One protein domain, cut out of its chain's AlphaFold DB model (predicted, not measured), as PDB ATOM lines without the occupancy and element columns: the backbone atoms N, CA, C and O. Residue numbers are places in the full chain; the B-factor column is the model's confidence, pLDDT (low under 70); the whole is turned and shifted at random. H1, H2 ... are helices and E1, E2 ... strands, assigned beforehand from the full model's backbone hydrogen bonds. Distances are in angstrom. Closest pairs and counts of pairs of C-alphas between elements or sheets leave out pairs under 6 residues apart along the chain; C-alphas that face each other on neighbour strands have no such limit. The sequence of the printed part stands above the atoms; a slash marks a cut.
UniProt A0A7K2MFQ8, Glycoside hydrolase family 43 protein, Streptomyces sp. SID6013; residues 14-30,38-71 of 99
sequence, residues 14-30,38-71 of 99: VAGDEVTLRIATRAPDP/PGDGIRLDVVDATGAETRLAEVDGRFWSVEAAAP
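Overview. This is residues 14 to 30 and 38 to 71 of the 99 residues of the protein "Glycoside hydrolase family 43 protein" of Streptomyces sp. SID6013 (UniProt A0A7K2MFQ8). The printed part is one narrow, twisted ribbon of three antiparallel strands side by side, with the short helix H1 at one end of it, where E3 ends, and a tail, residues 66 to 71, that sticks out past H1. At the other end of the ribbon lie the first printed residues, 14 to 19, and the turn of the hairpin E2 and E3, residues 48 to 52. The 51 printed residues have three named strands and one named helix, along the chain E1, E2, E3, H1; the sheet's order is E1, E2, E3, all antiparallel, and the class is mostly strand. The whole is loose, with a radius of gyration of the C-alphas of 14.0 A, and flat, with spans of 40 by 25 by 11 A.

Arrangement. E1, residues 20 to 26, is an edge strand of the sheet, antiparallel to its neighbour E2, residues 41 to 47, with 159 degrees between their directions. C-alphas 25 and 42 face each other at 4.7 A; N 26 and O 41 are within hydrogen-bond range at 2.8 A, as are N 47 and O 20 at 2.8 A. E2 is the inner strand. It forms a hairpin with the other edge strand, E3, residues 53 to 60, at 161 degrees; C-alphas 47 and 53 face each other at 4.4 A. Across this pair N 42 and O 59 are 2.9 A apart and N 54 and O 46 are 2.8 A apart, both within hydrogen-bond range. E3 bends by 56 degrees at residue 56. H1, residues 61 to 64, only grazes the sheet; its closest C-alpha to E2 is that of Gly 61, 5.7 A from that of Gly 41. H1 is too short for any O i to N i+4 pair, and its one O i to N i+3 pair is within range.

Along the chain. E1 runs 19.0 A from C-alpha 20 at (41.352, 13.765, 96.185) to C-alpha 26 at (49.022, -3.628, 96.609). E2 is 18.8 A long. E3, the longest strand with 8 residues, measures 20.4 A from first to last C-alpha. H1 measures 5.2 A and ends with C-alpha 64 at (48.414, -3.573, 82.605).

Size, cuts and confidence. The C-alphas of Thr 50 and Pro 71, the two farthest apart, are 41.3 A from each other. Residues 31 to 37 are cut out within the link from E1 to E2, and C-alphas 30 and 38 are 6.7 A apart across the cut. The links E2 to E3 and E3 to H1 are tight. Residues 66 to 71 stand free. The mean pLDDT of the printed part is 91.3, and no printed residue is under 70.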
ATOM      1  N   VAL A  14      30.171  12.888  94.526       91.94
ATOM      2  CA  VAL A  14      30.825  13.377  95.742       91.94
ATOM      3  C   VAL A  14      30.320  14.788  96.000       91.94
ATOM      4  O   VAL A  14      30.158  15.571  95.066       91.94
ATOM      5  N   ALA A  15      30.031  15.105  97.259       90.06
ATOM      6  CA  ALA A  15      29.623  16.448  97.642       90.06
ATOM      7  C   ALA A  15      30.844  17.377  97.746       90.06
ATOM      8  O   ALA A  15      31.890  16.973  98.247       90.06
ATOM      9  N   GLY A  16      30.672  18.638  97.344       87.88
ATOM     10  CA  GLY A  16      31.719  19.661  97.395       87.88
ATOM     11  C   GLY A  16      32.361  19.949  96.036       87.88
ATOM     12  O   GLY A  16      31.941  19.423  95.007       87.88
ATOM     13  N   ASP A  17      33.349  20.838  96.042       91.19
ATOM     14  CA  ASP A  17      34.116  21.303  94.880       91.19
ATOM     15  C   ASP A  17      35.573  20.807  94.877       91.19
ATOM     16  O   ASP A  17      36.263  20.919  93.862       91.19
ATOM     17  N   GLU A  18      36.019  20.206  95.980       94.31
ATOM     18  CA  GLU A  18      37.347  19.626  96.143       94.31
ATOM     19  C   GLU A  18      37.254  18.130  96.459       94.31
ATOM     20  O   GLU A  18      36.502  17.693  97.333       94.31
ATOM     21  N   VAL A  19      38.054  17.336  95.747       96.44
ATOM     22  CA  VAL A  19      38.203  15.896  95.973       96.44
ATOM     23  C   VAL A  19      39.655  15.488  95.771       96.44
ATOM     24  O   VAL A  19      40.372  16.068  94.954       96.44
ATOM     25  N   THR A  20      40.080  14.437  96.465       96.88
ATOM     26  CA  THR A  20      41.352  13.765  96.185       96.88
ATOM     27  C   THR A  20      41.086  12.458  95.453       96.88
ATOM     28  O   THR A  20      40.407  11.572  95.967       96.88
ATOM     29  N   LEU A  21      41.651  12.311  94.256       97.06
ATOM     30  CA  LEU A  21      41.690  11.033  93.547       97.06
ATOM     31  C   LEU A  21      42.921  10.250  93.996       97.06
ATOM     32  O   LEU A  21      44.024  10.801  94.028       97.06
ATOM     33  N   ARG A  22      42.752   8.963  94.312       97.19
ATOM     34  CA  ARG A  22      43.863   8.108  94.735       97.19
ATOM     35  C   ARG A  22      43.945   6.836  93.909       97.19
ATOM     36  O   ARG A  22      42.957   6.134  93.710       97.19
ATOM     37  N   ILE A  23      45.171   6.529  93.499       97.00
ATOM     38  CA  ILE A  23      45.557   5.242  92.936       97.00
ATOM     39  C   ILE A  23      46.503   4.584  93.935       97.00
ATOM     40  O   ILE A  23      47.494   5.194  94.335       97.00
ATOM     41  N   ALA A  24      46.193   3.360  94.346       96.31
ATOM     42  CA  ALA A  24      47.040   2.573  95.234       96.31
ATOM     43  C   ALA A  24      47.363   1.222  94.595       96.31
ATOM     44  O   ALA A  24      46.484   0.580  94.021       96.31
ATOM     45  N   THR A  25      48.614   0.786  94.716       94.50
ATOM     46  CA  THR A  25      49.049  -0.557  94.323       94.50
ATOM     47  C   THR A  25      49.282  -1.401  95.565       94.50
ATOM     48  O   THR A  25      49.953  -0.959  96.498       94.50
ATOM     49  N   ARG A  26      48.760  -2.625  95.576       92.19
ATOM     50  CA  ARG A  26      49.022  -3.628  96.609       92.19
ATOM     51  C   ARG A  26      49.930  -4.694  96.023       92.19
ATOM     52  O   ARG A  26      49.589  -5.260  94.986       92.19
ATOM     53  N   ALA A  27      51.046  -4.978  96.698       88.38
ATOM     54  CA  ALA A  27      51.902  -6.097  96.327       88.38
ATOM     55  C   ALA A  27      51.054  -7.371  96.176       88.38
ATOM     56  O   ALA A  27      50.118  -7.575  96.960       88.38
ATOM     57  N   PRO A  28      51.331  -8.193  95.159       85.25
ATOM     58  CA  PRO A  28      50.555  -9.394  94.957       85.25
ATOM     59  C   PRO A  28      50.689 -10.337  96.149       85.25
ATOM     60  O   PRO A  28      51.759 -10.452  96.752       85.25
ATOM     61  N   ASP A  29      49.620 -11.073  96.428       80.62
ATOM     62  CA  ASP A  29      49.722 -12.228  97.309       80.62
ATOM     63  C   ASP A  29      50.655 -13.274  96.666       80.62
ATOM     64  O   ASP A  29      50.712 -13.371  95.431       80.62
ATOM     65  N   PRO A  30      51.409 -14.055  97.462       74.94
ATOM     66  CA  PRO A  30      52.223 -15.141  96.932       74.94
ATOM     67  C   PRO A  30      51.377 -16.036  96.023       74.94
ATOM     68  O   PRO A  30      50.316 -16.512  96.424       74.94
ATOM     69  N   PRO A  38      52.377 -13.493  89.728       77.88
ATOM     70  CA  PRO A  38      51.559 -12.742  90.665       77.88
ATOM     71  C   PRO A  38      51.263 -11.332  90.119       77.88
ATOM     72  O   PRO A  38      52.148 -10.673  89.575       77.88
ATOM     73  N   GLY A  39      50.010 -10.890  90.235       86.00
ATOM     74  CA  GLY A  39      49.527  -9.581  89.787       86.00
ATOM     75  C   GLY A  39      49.292  -8.631  90.943       86.00
ATOM     76  O   GLY A  39      48.574  -8.999  91.873       86.00
ATOM     77  N   ASP A  40      49.866  -7.430  90.906       91.62
ATOM     78  CA  ASP A  40      49.538  -6.430  91.916       91.62
ATOM     79  C   ASP A  40      48.063  -6.010  91.814       91.62
ATOM     80  O   ASP A  40      47.458  -6.000  90.740       91.62
ATOM     81  N   GLY A  41      47.462  -5.686  92.956       93.62
ATOM     82  CA  GLY A  41      46.121  -5.110  92.984       93.62
ATOM     83  C   GLY A  41      46.213  -3.612  92.734       93.62
ATOM     84  O   GLY A  41      46.941  -2.929  93.453       93.62
ATOM     85  N   ILE A  42      45.481  -3.087  91.751       95.12
ATOM     86  CA  ILE A  42      45.380  -1.645  91.510       95.12
ATOM     87  C   ILE A  42      44.012  -1.177  91.978       95.12
ATOM     88  O   ILE A  42      42.972  -1.685  91.566       95.12
ATOM     89  N   ARG A  43      44.013  -0.162  92.824       97.12
ATOM     90  CA  ARG A  43      42.831   0.350  93.496       97.12
ATOM     91  C   ARG A  43      42.618   1.811  93.141       97.12
ATOM     92  O   ARG A  43      43.561   2.597  93.209       97.12
ATOM     93  N   LEU A  44      41.380   2.146  92.791       97.44
ATOM     94  CA  LEU A  44      40.941   3.489  92.431       97.44
ATOM     95  C   LEU A  44      39.943   3.984  93.480       97.44
ATOM     96  O   LEU A  44      38.850   3.425  93.598       97.44
ATOM     97  N   ASP A  45      40.312   5.031  94.210       98.06
ATOM     98  CA  ASP A  45      39.474   5.641  95.243       98.06
ATOM     99  C   ASP A  45      39.245   7.128  94.969       98.06
ATOM    100  O   ASP A  45      40.072   7.809  94.350       98.06
ATOM    101  N   VAL A  46      38.159   7.646  95.534       97.88
ATOM    102  CA  VAL A  46      37.959   9.077  95.756       97.88
ATOM    103  C   VAL A  46      37.863   9.349  97.253       97.88
ATOM    104  O   VAL A  46      37.241   8.585  97.990       97.88
ATOM    105  N   VAL A  47      38.502  10.422  97.706       97.12
ATOM    106  CA  VAL A  47      38.411  10.928  99.075       97.12
ATOM    107  C   VAL A  47      37.748  12.298  99.019       97.12
ATOM    108  O   VAL A  47      38.219  13.183  98.299       97.12
ATOM    109  N   ASP A  48      36.639  12.448  99.734       95.12
ATOM    110  CA  ASP A  48      35.876  13.694  99.771       95.12
ATOM    111  C   ASP A  48      36.496  14.739 100.717       95.12
ATOM    112  O   ASP A  48      37.466  14.471 101.432       95.12
ATOM    113  N   ALA A  49      35.915  15.940 100.746       93.19
ATOM    114  CA  ALA A  49      36.373  17.035 101.603       93.19
ATOM    115  C   ALA A  49      36.268  16.739 103.117       93.19
ATOM    116  O   ALA A  49      36.902  17.419 103.924       93.19
ATOM    117  N   THR A  50      35.488  15.732 103.527       93.62
ATOM    118  CA  THR A  50      35.407  15.268 104.925       93.62
ATOM    119  C   THR A  50      36.484  14.235 105.264       93.62
ATOM    120  O   THR A  50      36.656  13.880 106.433       93.62
ATOM    121  N   GLY A  51      37.228  13.765 104.260       94.25
ATOM    122  CA  GLY A  51      38.193  12.679 104.374       94.25
ATOM    123  C   GLY A  51      37.572  11.288 104.228       94.25
ATOM    124  O   GLY A  51      38.275  10.296 104.430       94.25
ATOM    125  N   ALA A  52      36.282  11.186 103.890       94.62
ATOM    126  CA  ALA A  52      35.637   9.901 103.670       94.62
ATOM    127  C   ALA A  52      36.079   9.313 102.327       94.62
ATOM    128  O   ALA A  52      36.053   9.967 101.285       94.62
ATOM    129  N   GLU A  53      36.497   8.052 102.364       96.62
ATOM    130  CA  GLU A  53      36.994   7.333 101.201       96.62
ATOM    131  C   GLU A  53      35.900   6.462 100.580       96.62
ATOM    132  O   GLU A  53      35.279   5.645 101.260       96.62
ATOM    133  N   THR A  54      35.732   6.574  99.263       97.19
ATOM    134  CA  THR A  54      34.878   5.697  98.459       97.19
ATOM    135  C   THR A  54      35.712   4.964  97.412       97.19
ATOM    136  O   THR A  54      36.354   5.582  96.560       97.19
ATOM    137  N   ARG A  55      35.669   3.627  97.446       97.88
ATOM    138  CA  ARG A  55      36.270   2.769  96.420       97.88
ATOM    139  C   ARG A  55      35.441   2.832  95.140       97.88
ATOM    140  O   ARG A  55      34.264   2.485  95.164       97.88
ATOM    141  N   LEU A  56      36.071   3.176  94.021       97.81
ATOM    142  CA  LEU A  56      35.445   3.119  92.697       97.81
ATOM    143  C   LEU A  56      35.649   1.753  92.044       97.81
ATOM    144  O   LEU A  56      34.703   1.168  91.522       97.81
ATOM    145  N   ALA A  57      36.884   1.247  92.079       97.06
ATOM    146  CA  ALA A  57      37.241  -0.028  91.471       97.06
ATOM    147  C   ALA A  57      38.499  -0.640  92.093       97.06
ATOM    148  O   ALA A  57      39.382   0.062  92.590       97.06
ATOM    149  N   GLU A  58      38.595  -1.961  92.002       95.69
ATOM    150  CA  GLU A  58      39.832  -2.712  92.186       95.69
ATOM    151  C   GLU A  58      40.031  -3.583  90.946       95.69
ATOM    152  O   GLU A  58      39.114  -4.295  90.531       95.69
ATOM    153  N   VAL A  59      41.195  -3.465  90.313       92.88
ATOM    154  CA  VAL A  59      41.530  -4.141  89.061       92.88
ATOM    155  C   VAL A  59      42.835  -4.911  89.205       92.88
ATOM    156  O   VAL A  59      43.727  -4.539  89.968       92.88
ATOM    157  N   ASP A  60      42.937  -6.000  88.454       91.00
ATOM    158  CA  ASP A  60      44.115  -6.857  88.430       91.00
ATOM    159  C   ASP A  60      45.203  -6.244  87.537       91.00
ATOM    160  O   ASP A  60      45.013  -6.064  86.329       91.00
ATOM    161  N   GLY A  61      46.354  -5.932  88.132       91.12
ATOM    162  CA  GLY A  61      47.473  -5.286  87.457       91.12
ATOM    163  C   GLY A  61      48.111  -6.117  86.346       91.12
ATOM    164  O   GLY A  61      48.770  -5.538  85.479       91.12
ATOM    165  N   ARG A  62      47.851  -7.435  86.269       88.94
ATOM    166  CA  ARG A  62      48.318  -8.288  85.155       88.94
ATOM    167  C   ARG A  62      47.821  -7.802  83.803       88.94
ATOM    168  O   ARG A  62      48.535  -7.925  82.816       88.94
ATOM    169  N   PHE A  63      46.632  -7.205  83.747       88.19
ATOM    170  CA  PHE A  63      46.089  -6.670  82.495       88.19
ATOM    171  C   PHE A  63      46.738  -5.344  82.059       88.19
ATOM    172  O   PHE A  63      46.493  -4.884  80.948       88.19
ATOM    173  N   TRP A  64      47.600  -4.759  82.899       87.81
ATOM    174  CA  TRP A  64      48.414  -3.573  82.605       87.81
ATOM    175  C   TRP A  64      49.915  -3.882  82.557       87.81
ATOM    176  O   TRP A  64      50.741  -2.966  82.609       87.81
ATOM    177  N   SER A  65      50.282  -5.161  82.470       87.06
ATOM    178  CA  SER A  65      51.672  -5.567  82.297       87.06
ATOM    179  C   SER A  65      52.148  -5.333  80.858       87.06
ATOM    180  O   SER A  65      51.352  -5.156  79.931       87.06
ATOM    181  N   VAL A  66      53.468  -5.352  80.661       87.75
ATOM    182  CA  VAL A  66      54.080  -5.202  79.331       87.75
ATOM    183  C   VAL A  66      53.701  -6.357  78.394       87.75
ATOM    184  O   VAL A  66      53.569  -6.162  77.187       87.75
ATOM    185  N   GLU A  67      53.473  -7.548  78.949       86.00
ATOM    186  CA  GLU A  67      53.037  -8.745  78.227       86.00
ATOM    187  C   GLU A  67      51.606  -8.614  77.688       86.00
ATOM    188  O   GLU A  67      51.295  -9.204  76.654       86.00
ATOM    189  N   ALA A  68      50.744  -7.847  78.370       86.19
ATOM    190  CA  ALA A  68      49.333  -7.694  78.015       86.19
ATOM    191  C   ALA A  68      49.020  -6.410  77.226       86.19
ATOM    192  O   ALA A  68      48.212  -6.451  76.300       86.19
ATOM    193  N   ALA A  69      49.617  -5.267  77.589       80.38
ATOM    194  CA  ALA A  69      49.146  -3.952  77.138       80.38
ATOM    195  C   ALA A  69      49.829  -3.444  75.854       80.38
ATOM    196  O   ALA A  69      49.145  -2.992  74.938       80.38
ATOM    197  N   ALA A  70      51.162  -3.492  75.791       74.00
ATOM    198  CA  ALA A  70      52.004  -3.232  74.616       74.00
ATOM    199  C   ALA A  70      53.485  -3.305  75.042       74.00
ATOM    200  O   ALA A  70      53.817  -2.858  76.142       74.00
ATOM    201  N   PRO A  71      54.402  -3.801  74.193       75.56
ATOM    202  CA  PRO A  71      55.815  -3.861  74.540       75.56
ATOM    203  C   PRO A  71      56.474  -2.469  74.571       75.56
ATOM    204  O   PRO A  71      56.036  -1.539  73.896       75.56
TER     205      PRO A  71